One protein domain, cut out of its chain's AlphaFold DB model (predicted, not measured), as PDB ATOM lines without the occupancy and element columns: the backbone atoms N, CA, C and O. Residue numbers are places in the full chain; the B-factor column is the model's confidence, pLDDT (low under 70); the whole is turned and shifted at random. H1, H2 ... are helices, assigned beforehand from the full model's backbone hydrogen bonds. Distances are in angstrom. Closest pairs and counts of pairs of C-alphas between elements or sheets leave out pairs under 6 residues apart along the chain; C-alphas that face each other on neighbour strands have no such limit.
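This is residues 106 to 187 of the 188 residues of an uncharacterized protein of Sphingobium fuliginis ATCC 27551 (UniProt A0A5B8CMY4). Two pairs of helices make a small body: H1 and H3 run side by side in opposite ways, H2 and H4 lie across from them, and short H5 packs on H4. The 82 printed residues hold five named helices, H1 to H5 in order, and no named strand: all helix, compact, radius of gyration of the C-alphas 11.2 A, spans 30 by 23 by 21 A.

Start at H1, residues 106 to 119: it touches H3, residues 146 to 158, at a shallow tilt of 30 degrees, opposite ways; their closest C-alphas, Pro 117 and Arg 147, are 5.3 A apart. H4, residues 167 to 177, is close to H1 but not clearly touching; the closest C-alphas, Leu 108 and Ala 167, are 7.9 A apart. H4 touches H2, residues 126 to 132, closest at C-alphas 173 and 129, 6.5 A, and H5, residues 182 to 185, closest at C-alphas 171 and 184, 6.3 A. O i to N i+4 pairs are within hydrogen-bond range throughout H3 and H4, in 8 of 10 in H1 and 1 of 3 in H2, which has 2 of 4 O i to N i+3 pairs; H5 is too short.

Find C-alpha 106 at (-54.481, 10.275, 2.861); H1 runs 20.4 A from there. H3 spans 18.2 A, H4 15.7 A, and H5 ends at C-alpha 185, (-39.763, 0.970, 6.635).

The printed part has no cut; the H2 to H3 link is long, and residue 106 alone is under 70 in pLDDT.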
ATOM      1  N   PRO A 106     -54.021   9.823   1.544       58.69
ATOM      2  CA  PRO A 106     -54.481  10.275   2.861       58.69
ATOM      3  C   PRO A 106     -53.869   9.468   4.018       58.69
ATOM      4  O   PRO A 106     -53.397  10.081   4.974       58.69
ATOM      5  N   MET A 107     -53.761   8.136   3.902       70.19
ATOM      6  CA  MET A 107     -53.119   7.298   4.932       70.19
ATOM      7  C   MET A 107     -51.627   7.611   5.089       70.19
ATOM      8  O   MET A 107     -51.123   7.673   6.208       70.19
ATOM      9  N   LEU A 108     -50.923   7.869   3.982       76.12
ATOM     10  CA  LEU A 108     -49.506   8.231   4.007       76.12
ATOM     11  C   LEU A 108     -49.271   9.524   4.799       76.12
ATOM     12  O   LEU A 108     -48.366   9.592   5.627       76.12
ATOM     13  N   ARG A 109     -50.116  10.544   4.604       82.38
ATOM     14  CA  ARG A 109     -49.999  11.817   5.328       82.38
ATOM     15  C   ARG A 109     -50.203  11.643   6.833       82.38
ATOM     16  O   ARG A 109     -49.490  12.263   7.618       82.38
ATOM     17  N   GLU A 110     -51.174  10.829   7.238       81.19
ATOM     18  CA  GLU A 110     -51.474  10.567   8.651       81.19
ATOM     19  C   GLU A 110     -50.384   9.739   9.335       81.19
ATOM     20  O   GLU A 110     -49.978  10.056  10.460       81.19
ATOM     21  N   ALA A 111     -49.846   8.741   8.632       83.50
ATOM     22  CA  ALA A 111     -48.706   7.966   9.102       83.50
ATOM     23  C   ALA A 111     -47.485   8.874   9.322       83.50
ATOM     24  O   ALA A 111     -46.913   8.892  10.414       83.50
ATOM     25  N   LEU A 112     -47.154   9.729   8.348       88.44
ATOM     26  CA  LEU A 112     -46.077  10.714   8.482       88.44
ATOM     27  C   LEU A 112     -46.330  11.700   9.632       88.44
ATOM     28  O   LEU A 112     -45.414  11.999  10.395       88.44
ATOM     29  N   ALA A 113     -47.568  12.167   9.814       87.62
ATOM     30  CA  ALA A 113     -47.932  13.087  10.898       87.62
ATOM     31  C   ALA A 113     -47.816  12.461  12.296       87.62
ATOM     32  O   ALA A 113     -47.750  13.184  13.293       87.62
ATOM     33  N   THR A 114     -47.781  11.133  12.372       87.12
ATOM     34  CA  THR A 114     -47.597  10.378  13.613       87.12
ATOM     35  C   THR A 114     -46.119  10.080  13.863       87.12
ATOM     36  O   THR A 114     -45.613  10.310  14.964       87.12
ATOM     37  N   VAL A 115     -45.408   9.623  12.832       91.12
ATOM     38  CA  VAL A 115     -44.013   9.179  12.937       91.12
ATOM     39  C   VAL A 115     -43.052  10.365  13.023       91.12
ATOM     40  O   VAL A 115     -42.213  10.406  13.922       91.12
ATOM     41  N   MET A 116     -43.199  11.372  12.156       92.50
ATOM     42  CA  MET A 116     -42.216  12.455  12.035       92.50
ATOM     43  C   MET A 116     -42.055  13.289  13.315       92.50
ATOM     44  O   MET A 116     -40.921  13.452  13.752       92.50
ATOM     45  N   PRO A 117     -43.118  13.741  14.013       90.19
ATOM     46  CA  PRO A 117     -42.950  14.469  15.275       90.19
ATOM     47  C   PRO A 117     -42.346  13.631  16.406       90.19
ATOM     48  O   PRO A 117     -41.854  14.195  17.380       90.19
ATOM     49  N   THR A 118     -42.431  12.302  16.305       89.38
ATOM     50  CA  THR A 118     -41.862  11.376  17.290       89.38
ATOM     51  C   THR A 118     -40.353  11.232  17.094       89.38
ATOM     52  O   THR A 118     -39.615  11.150  18.070       89.38
ATOM     53  N   LEU A 119     -39.892  11.235  15.840       90.81
ATOM     54  CA  LEU A 119     -38.473  11.133  15.483       90.81
ATOM     55  C   LEU A 119     -37.753  12.488  15.459       90.81
ATOM     56  O   LEU A 119     -36.558  12.554  15.730       90.81
ATOM     57  N   TYR A 120     -38.486  13.557  15.157       92.25
ATOM     58  CA  TYR A 120     -37.984  14.919  14.981       92.25
ATOM     59  C   TYR A 120     -38.820  15.896  15.822       92.25
ATOM     60  O   TYR A 120     -39.694  16.603  15.293       92.25
ATOM     61  N   PRO A 121     -38.627  15.914  17.154       88.19
ATOM     62  CA  PRO A 121     -39.442  16.714  18.063       88.19
ATOM     63  C   PRO A 121     -39.280  18.224  17.847       88.19
ATOM     64  O   PRO A 121     -40.219  18.972  18.138       88.19
ATOM     65  N   ALA A 122     -38.145  18.685  17.301       86.94
ATOM     66  CA  ALA A 122     -37.946  20.095  16.958       86.94
ATOM     67  C   ALA A 122     -38.651  20.508  15.650       86.94
ATOM     68  O   ALA A 122     -38.677  21.690  15.322       86.94
ATOM     69  N   GLY A 123     -39.309  19.577  14.950       90.19
ATOM     70  CA  GLY A 123     -40.059  19.842  13.724       90.19
ATOM     71  C   GLY A 123     -39.277  19.519  12.444       90.19
ATOM     72  O   GLY A 123     -38.251  18.856  12.507       90.19
ATOM     73  N   PRO A 124     -39.740  19.998  11.277       92.12
ATOM     74  CA  PRO A 124     -39.090  19.762   9.980       92.12
ATOM     75  C   PRO A 124     -37.665  20.333   9.860       92.12
ATOM     76  O   PRO A 124     -36.910  19.917   8.988       92.12
ATOM     77  N   VAL A 125     -37.304  21.279  10.732       91.25
ATOM     78  CA  VAL A 125     -35.946  21.848  10.834       91.25
ATOM     79  C   VAL A 125     -34.970  20.942  11.583       91.25
ATOM     80  O   VAL A 125     -33.769  21.174  11.573       91.25
ATOM     81  N   ASP A 126     -35.476  19.935  12.293       92.56
ATOM     82  CA  ASP A 126     -34.644  19.037  13.081       92.56
ATOM     83  C   ASP A 126     -33.747  18.219  12.143       92.56
ATOM     84  O   ASP A 126     -34.233  17.549  11.225       92.56
ATOM     85  N   ARG A 127     -32.429  18.314  12.356       91.62
ATOM     86  CA  ARG A 127     -31.393  17.719  11.493       91.62
ATOM     87  C   ARG A 127     -31.553  18.075  10.015       91.62
ATOM     88  O   ARG A 127     -31.233  17.250   9.155       91.62
ATOM     89  N   ASP A 128     -32.130  19.239   9.726       92.06
ATOM     90  CA  ASP A 128     -32.371  19.735   8.371       92.06
ATOM     91  C   ASP A 128     -33.101  18.704   7.486       92.06
ATOM     92  O   ASP A 128     -32.908  18.652   6.272       92.06
ATOM     93  N   VAL A 129     -33.917  17.821   8.089       94.19
ATOM     94  CA  VAL A 129     -34.522  16.672   7.391       94.19
ATOM     95  C   VAL A 129     -35.409  17.122   6.231       94.19
ATOM     96  O   VAL A 129     -35.458  16.457   5.200       94.19
ATOM     97  N   TRP A 130     -36.079  18.269   6.372       93.31
ATOM     98  CA  TRP A 130     -36.898  18.840   5.309       93.31
ATOM     99  C   TRP A 130     -36.061  19.300   4.113       93.31
ATOM    100  O   TRP A 130     -36.381  18.942   2.985       93.31
ATOM    101  N   GLU A 131     -34.967  20.030   4.345       93.19
ATOM    102  CA  GLU A 131     -34.084  20.516   3.270       93.19
ATOM    103  C   GLU A 131     -33.333  19.374   2.595       93.19
ATOM    104  O   GLU A 131     -33.267  19.303   1.368       93.19
ATOM    105  N   ARG A 132     -32.834  18.414   3.384       93.88
ATOM    106  CA  ARG A 132     -32.173  17.210   2.865       93.88
ATOM    107  C   ARG A 132     -33.100  16.356   1.997       93.88
ATOM    108  O   ARG A 132     -32.632  15.695   1.075       93.88
ATOM    109  N   ALA A 133     -34.404  16.401   2.258       92.44
ATOM    110  CA  ALA A 133     -35.422  15.750   1.442       92.44
ATOM    111  C   ALA A 133     -35.821  16.547   0.179       92.44
ATOM    112  O   ALA A 133     -36.708  16.099  -0.550       92.44
ATOM    113  N   GLY A 134     -35.188  17.693  -0.094       88.75
ATOM    114  CA  GLY A 134     -35.476  18.568  -1.241       88.75
ATOM    115  C   GLY A 134     -36.442  19.714  -0.932       88.75
ATOM    116  O   GLY A 134     -36.883  20.418  -1.840       88.75
ATOM    117  N   GLY A 135     -36.811  19.895   0.336       90.81
ATOM    118  CA  GLY A 135     -37.775  20.901   0.750       90.81
ATOM    119  C   GLY A 135     -37.165  22.285   0.967       90.81
ATOM    120  O   GLY A 135     -35.975  22.425   1.222       90.81
ATOM    121  N   ASP A 136     -37.999  23.318   0.916       89.19
ATOM    122  CA  ASP A 136     -37.621  24.702   1.210       89.19
ATOM    123  C   ASP A 136     -38.244  25.148   2.541       89.19
ATOM    124  O   ASP A 136     -39.471  25.191   2.698       89.19
ATOM    125  N   LEU A 137     -37.403  25.471   3.529       84.75
ATOM    126  CA  LEU A 137     -37.849  25.947   4.841       84.75
ATOM    127  C   LEU A 137     -38.477  27.344   4.794       84.75
ATOM    128  O   LEU A 137     -39.250  27.670   5.699       84.75
ATOM    129  N   ALA A 138     -38.210  28.154   3.763       84.75
ATOM    130  CA  ALA A 138     -38.817  29.477   3.604       84.75
ATOM    131  C   ALA A 138     -40.351  29.403   3.475       84.75
ATOM    132  O   ALA A 138     -41.062  30.340   3.846       84.75
ATOM    133  N   GLU A 139     -40.874  28.260   3.029       77.94
ATOM    134  CA  GLU A 139     -42.305  27.973   2.910       77.94
ATOM    135  C   GLU A 139     -42.957  27.567   4.257       77.94
ATOM    136  O   GLU A 139     -44.190  27.524   4.400       77.94
ATOM    137  N   ILE A 140     -42.156  27.273   5.291       81.00
ATOM    138  CA  ILE A 140     -42.623  26.785   6.594       81.00
ATOM    139  C   ILE A 140     -42.605  27.908   7.634       81.00
ATOM    140  O   ILE A 140     -41.640  28.636   7.825       81.00
ATOM    141  N   THR A 141     -43.689  28.028   8.405       75.56
ATOM    142  CA  THR A 141     -43.706  28.954   9.548       75.56
ATOM    143  C   THR A 141     -42.976  28.348  10.741       75.56
ATOM    144  O   THR A 141     -43.523  27.467  11.403       75.56
ATOM    145  N   LEU A 142     -41.794  28.886  11.048       73.75
ATOM    146  CA  LEU A 142     -40.877  28.375  12.075       73.75
ATOM    147  C   LEU A 142     -41.209  28.788  13.522       73.75
ATOM    148  O   LEU A 142     -40.634  28.265  14.468       73.75
ATOM    149  N   ASN A 143     -42.160  29.702  13.735       73.50
ATOM    150  CA  ASN A 143     -42.455  30.252  15.067       73.50
ATOM    151  C   ASN A 143     -43.502  29.436  15.864       73.50
ATOM    152  O   ASN A 143     -44.375  29.999  16.526       73.50
ATOM    153  N   LYS A 144     -43.505  28.102  15.728       74.88
ATOM    154  CA  LYS A 144     -44.479  27.200  16.374       74.88
ATOM    155  C   LYS A 144     -43.794  25.949  16.943       74.88
ATOM    156  O   LYS A 144     -42.725  25.590  16.473       74.88
ATOM    157  N   PRO A 145     -44.417  25.233  17.901       81.06
ATOM    158  CA  PRO A 145     -43.898  23.952  18.390       81.06
ATOM    159  C   PRO A 145     -43.728  22.922  17.259       81.06
ATOM    160  O   PRO A 145     -44.554  22.885  16.342       81.06
ATOM    161  N   GLY A 146     -42.723  22.043  17.357       80.44
ATOM    162  CA  GLY A 146     -42.331  21.101  16.294       80.44
ATOM    163  C   GLY A 146     -43.474  20.274  15.696       80.44
ATOM    164  O   GLY A 146     -43.595  20.166  14.478       80.44
ATOM    165  N   ARG A 147     -44.408  19.788  16.525       82.75
ATOM    166  CA  ARG A 147     -45.598  19.044  16.061       82.75
ATOM    167  C   ARG A 147     -46.535  19.886  15.182       82.75
ATOM    168  O   ARG A 147     -47.071  19.393  14.193       82.75
ATOM    169  N   SER A 148     -46.712  21.163  15.517       83.69
ATOM    170  CA  SER A 148     -47.506  22.104  14.718       83.69
ATOM    171  C   SER A 148     -46.811  22.450  13.400       83.69
ATOM    172  O   SER A 148     -47.487  22.650  12.390       83.69
ATOM    173  N   MET A 149     -45.474  22.498  13.401       89.00
ATOM    174  CA  MET A 149     -44.682  22.681  12.182       89.00
ATOM    175  C   MET A 149     -44.825  21.478  11.249       89.00
ATOM    176  O   MET A 149     -45.129  21.671  10.075       89.00
ATOM    177  N   TRP A 150     -44.752  20.249  11.773       90.88
ATOM    178  CA  TRP A 150     -45.000  19.026  11.002       90.88
ATOM    179  C   TRP A 150     -46.391  18.982  10.377       90.88
ATOM    180  O   TRP A 150     -46.523  18.668   9.198       90.88
ATOM    181  N   PHE A 151     -47.433  19.350  11.125       86.25
ATOM    182  CA  PHE A 151     -48.787  19.394  10.570       86.25
ATOM    183  C   PHE A 151     -48.882  20.344   9.366       86.25
ATOM    184  O   PHE A 151     -49.481  19.995   8.347       86.25
ATOM    185  N   LYS A 152     -48.276  21.535   9.466       87.31
ATOM    186  CA  LYS A 152     -48.271  22.515   8.374       87.31
ATOM    187  C   LYS A 152     -47.425  22.038   7.191       87.31
ATOM    188  O   LYS A 152     -47.899  22.124   6.064       87.31
ATOM    189  N   ALA A 153     -46.235  21.505   7.448       90.31
ATOM    190  CA  ALA A 153     -45.320  21.002   6.428       90.31
ATOM    191  C   ALA A 153     -45.938  19.839   5.635       90.31
ATOM    192  O   ALA A 153     -45.992  19.872   4.412       90.31
ATOM    193  N   LEU A 154     -46.544  18.862   6.317       90.38
ATOM    194  CA  LEU A 154     -47.219  17.738   5.659       90.38
ATOM    195  C   LEU A 154     -48.487  18.158   4.906       90.38
ATOM    196  O   LEU A 154     -48.838  17.541   3.902       90.38
ATOM    197  N   LYS A 155     -49.189  19.201   5.368       86.25
ATOM    198  CA  LYS A 155     -50.298  19.801   4.611       86.25
ATOM    199  C   LYS A 155     -49.795  20.481   3.335       86.25
ATOM    200  O   LYS A 155     -50.446  20.372   2.303       86.25
ATOM    201  N   LEU A 156     -48.656  21.166   3.407       86.38
ATOM    202  CA  LEU A 156     -48.026  21.817   2.263       86.38
ATOM    203  C   LEU A 156     -47.567  20.784   1.219       86.38
ATOM    204  O   LEU A 156     -47.948  20.895   0.057       86.38
ATOM    205  N   LEU A 157     -46.887  19.721   1.657       87.06
ATOM    206  CA  LEU A 157     -46.464  18.596   0.814       87.06
ATOM    207  C   LEU A 157     -47.651  17.876   0.163       87.06
ATOM    208  O   LEU A 157     -47.610  17.550  -1.021       87.06
ATOM    209  N   ALA A 158     -48.754  17.675   0.892       79.19
ATOM    210  CA  ALA A 158     -49.968  17.075   0.328       79.19
ATOM    211  C   ALA A 158     -50.584  17.915  -0.806       79.19
ATOM    212  O   ALA A 158     -51.200  17.359  -1.718       79.19
ATOM    213  N   ASN A 159     -50.382  19.233  -0.763       79.69
ATOM    214  CA  ASN A 159     -50.814  20.174  -1.791       79.69
ATOM    215  C   ASN A 159     -49.759  20.384  -2.897       79.69
ATOM    216  O   ASN A 159     -49.978  21.215  -3.774       79.69
ATOM    217  N   GLY A 160     -48.642  19.645  -2.869       77.38
ATOM    218  CA  GLY A 160     -47.561  19.741  -3.855       77.38
ATOM    219  C   GLY A 160     -46.648  20.958  -3.687       77.38
ATOM    220  O   GLY A 160     -46.022  21.368  -4.656       77.38
ATOM    221  N   GLY A 161     -46.609  21.565  -2.497       81.19
ATOM    222  CA  GLY A 161     -45.705  22.669  -2.173       81.19
ATOM    223  C   GLY A 161     -44.607  22.266  -1.189       81.19
ATOM    224  O   GLY A 161     -44.593  21.150  -0.669       81.19
ATOM    225  N   GLY A 162     -43.747  23.227  -0.844       82.69
ATOM    226  CA  GLY A 162     -42.686  23.041   0.150       82.69
ATOM    227  C   GLY A 162     -41.326  22.685  -0.431       82.69
ATOM    228  O   GLY A 162     -40.505  22.180   0.327       82.69
ATOM    229  N   GLY A 163     -41.100  22.953  -1.721       87.44
ATOM    230  CA  GLY A 163     -39.862  22.674  -2.454       87.44
ATOM    231  C   GLY A 163     -40.018  21.525  -3.453       87.44
ATOM    232  O   GLY A 163     -41.131  21.200  -3.863       87.44
ATOM    233  N   ASP A 164     -38.903  20.891  -3.806       88.19
ATOM    234  CA  ASP A 164     -38.830  19.671  -4.628       88.19
ATOM    235  C   ASP A 164     -38.915  18.405  -3.750       88.19
ATOM    236  O   ASP A 164     -38.225  17.408  -3.953       88.19
ATOM    237  N   ILE A 165     -39.732  18.479  -2.696       90.50
ATOM    238  CA  ILE A 165     -39.910  17.419  -1.703       90.50
ATOM    239  C   ILE A 165     -41.164  16.604  -2.000       90.50
ATOM    240  O   ILE A 165     -42.240  17.144  -2.273       90.50
ATOM    241  N   ASP A 166     -41.060  15.288  -1.844       89.31
ATOM    242  CA  ASP A 166     -42.207  14.397  -1.805       89.31
ATOM    243  C   ASP A 166     -42.151  13.461  -0.588       89.31
ATOM    244  O   ASP A 166     -41.211  13.449   0.209       89.31
ATOM    245  N   ALA A 167     -43.218  12.689  -0.383       87.44
ATOM    246  CA  ALA A 167     -43.294  11.793   0.764       87.44
ATOM    247  C   ALA A 167     -42.193  10.716   0.750       87.44
ATOM    248  O   ALA A 167     -41.737  10.311   1.817       87.44
ATOM    249  N   ARG A 168     -41.754  10.263  -0.432       88.25
ATOM    250  CA  ARG A 168     -40.706   9.244  -0.559       88.25
ATOM    251  C   ARG A 168     -39.344   9.838  -0.245       88.25
ATOM    252  O   ARG A 168     -38.587   9.200   0.477       88.25
ATOM    253  N   SER A 169     -39.039  11.043  -0.733       90.88
ATOM    254  CA  SER A 169     -37.776  11.718  -0.418       90.88
ATOM    255  C   SER A 169     -37.662  12.005   1.082       90.88
ATOM    256  O   SER A 169     -36.617  11.742   1.676       90.88
ATOM    257  N   LEU A 170     -38.763  12.412   1.723       93.12
ATOM    258  CA  LEU A 170     -38.817  12.624   3.170       93.12
ATOM    259  C   LEU A 170     -38.619  11.325   3.971       93.12
ATOM    260  O   LEU A 170     -37.856  11.309   4.937       93.12
ATOM    261  N   VAL A 171     -39.281  10.229   3.586       92.25
ATOM    262  CA  VAL A 171     -39.098   8.920   4.241       92.25
ATOM    263  C   VAL A 171     -37.683   8.392   4.024       92.25
ATOM    264  O   VAL A 171     -37.070   7.907   4.971       92.25
ATOM    265  N   ALA A 172     -37.141   8.518   2.811       89.81
ATOM    266  CA  ALA A 172     -35.789   8.084   2.487       89.81
ATOM    267  C   ALA A 172     -34.745   8.807   3.344       89.81
ATOM    268  O   ALA A 172     -33.839   8.163   3.870       89.81
ATOM    269  N   GLU A 173     -34.889  10.119   3.538       94.50
ATOM    270  CA  GLU A 173     -33.986  10.871   4.406       94.50
ATOM    271  C   GLU A 173     -34.154  10.482   5.875       94.50
ATOM    272  O   GLU A 173     -33.172  10.256   6.582       94.50
ATOM    273  N   ALA A 174     -35.394  10.287   6.328       92.88
ATOM    274  CA  ALA A 174     -35.646   9.834   7.687       92.88
ATOM    275  C   ALA A 174     -35.097   8.424   7.965       92.88
ATOM    276  O   ALA A 174     -34.651   8.154   9.079       92.88
ATOM    277  N   LEU A 175     -35.077   7.537   6.967       92.44
ATOM    278  CA  LEU A 175     -34.477   6.206   7.069       92.44
ATOM    279  C   LEU A 175     -32.948   6.242   7.141       92.44
ATOM    280  O   LEU A 175     -32.368   5.347   7.751       92.44
ATOM    281  N   LYS A 176     -32.281   7.259   6.583       92.62
ATOM    282  CA  LYS A 176     -30.828   7.432   6.781       92.62
ATOM    283  C   LYS A 176     -30.507   7.712   8.249       92.62
ATOM    284  O   LYS A 176     -29.549   7.158   8.782       92.62
ATOM    285  N   ASP A 177     -31.341   8.515   8.903       91.44
ATOM    286  CA  ASP A 177     -31.191   8.865  10.316       91.44
ATOM    287  C   ASP A 177     -31.682   7.747  11.256       91.44
ATOM    288  O   ASP A 177     -31.120   7.548  12.337       91.44
ATOM    289  N   TYR A 178     -32.719   7.005  10.850       92.19
ATOM    290  CA  TYR A 178     -33.382   5.963  11.642       92.19
ATOM    291  C   TYR A 178     -33.582   4.655  10.845       92.19
ATOM    292  O   TYR A 178     -34.717   4.225  10.618       92.19
ATOM    293  N   PRO A 179     -32.499   3.946  10.475       88.88
ATOM    294  CA  PRO A 179     -32.540   2.830   9.517       88.88
ATOM    295  C   PRO A 179     -33.275   1.575  10.004       88.88
ATOM    296  O   PRO A 179     -33.601   0.699   9.211       88.88
ATOM    297  N   ARG A 180     -33.517   1.457  11.315       87.12
ATOM    298  CA  ARG A 180     -34.225   0.322  11.934       87.12
ATOM    299  C   ARG A 180     -35.649   0.668  12.368       87.12
ATOM    300  O   ARG A 180     -36.253  -0.084  13.125       87.12
ATOM    301  N   ASN A 181     -36.169   1.826  11.969       85.38
ATOM    302  CA  ASN A 181     -37.508   2.231  12.367       85.38
ATOM    303  C   ASN A 181     -38.562   1.502  11.521       85.38
ATOM    304  O   ASN A 181     -38.730   1.798  10.341       85.38
ATOM    305  N   GLU A 182     -39.288   0.573  12.142       79.94
ATOM    306  CA  GLU A 182     -40.311  -0.238  11.467       79.94
ATOM    307  C   GLU A 182     -41.435   0.611  10.857       79.94
ATOM    308  O   GLU A 182     -41.940   0.286   9.785       79.94
ATOM    309  N   HIS A 183     -41.785   1.740  11.485       79.62
ATOM    310  CA  HIS A 183     -42.816   2.633  10.961       79.62
ATOM    311  C   HIS A 183     -42.370   3.387   9.706       79.62
ATOM    312  O   HIS A 183     -43.204   3.647   8.850       79.62
ATOM    313  N   LEU A 184     -41.087   3.737   9.572       82.50
ATOM    314  CA  LEU A 184     -40.556   4.333   8.341       82.50
ATOM    315  C   LEU A 184     -40.371   3.288   7.236       82.50
ATOM    316  O   LEU A 184     -40.673   3.572   6.082       82.50
ATOM    317  N   LEU A 185     -39.917   2.080   7.584       76.88
ATOM    318  CA  LEU A 185     -39.763   0.970   6.635       76.88
ATOM    319  C   LEU A 185     -41.106   0.539   6.031       76.88
ATOM    320  O   LEU A 185     -41.167   0.156   4.871       76.88
ATOM    321  N   ALA A 186     -42.195   0.650   6.793       73.25
ATOM    322  CA  ALA A 186     -43.542   0.410   6.285       73.25
ATOM    323  C   ALA A 186     -44.028   1.476   5.276       73.25
ATOM    324  O   ALA A 186     -45.055   1.266   4.633       73.25
ATOM    325  N   LEU A 187     -43.327   2.611   5.157       71.88
ATOM    326  CA  LEU A 187     -43.688   3.754   4.309       71.88
ATOM    327  C   LEU A 187     -42.728   3.969   3.122       71.88
ATOM    328  O   LEU A 187     -42.955   4.905   2.350       71.88
TER     329      LEU A 187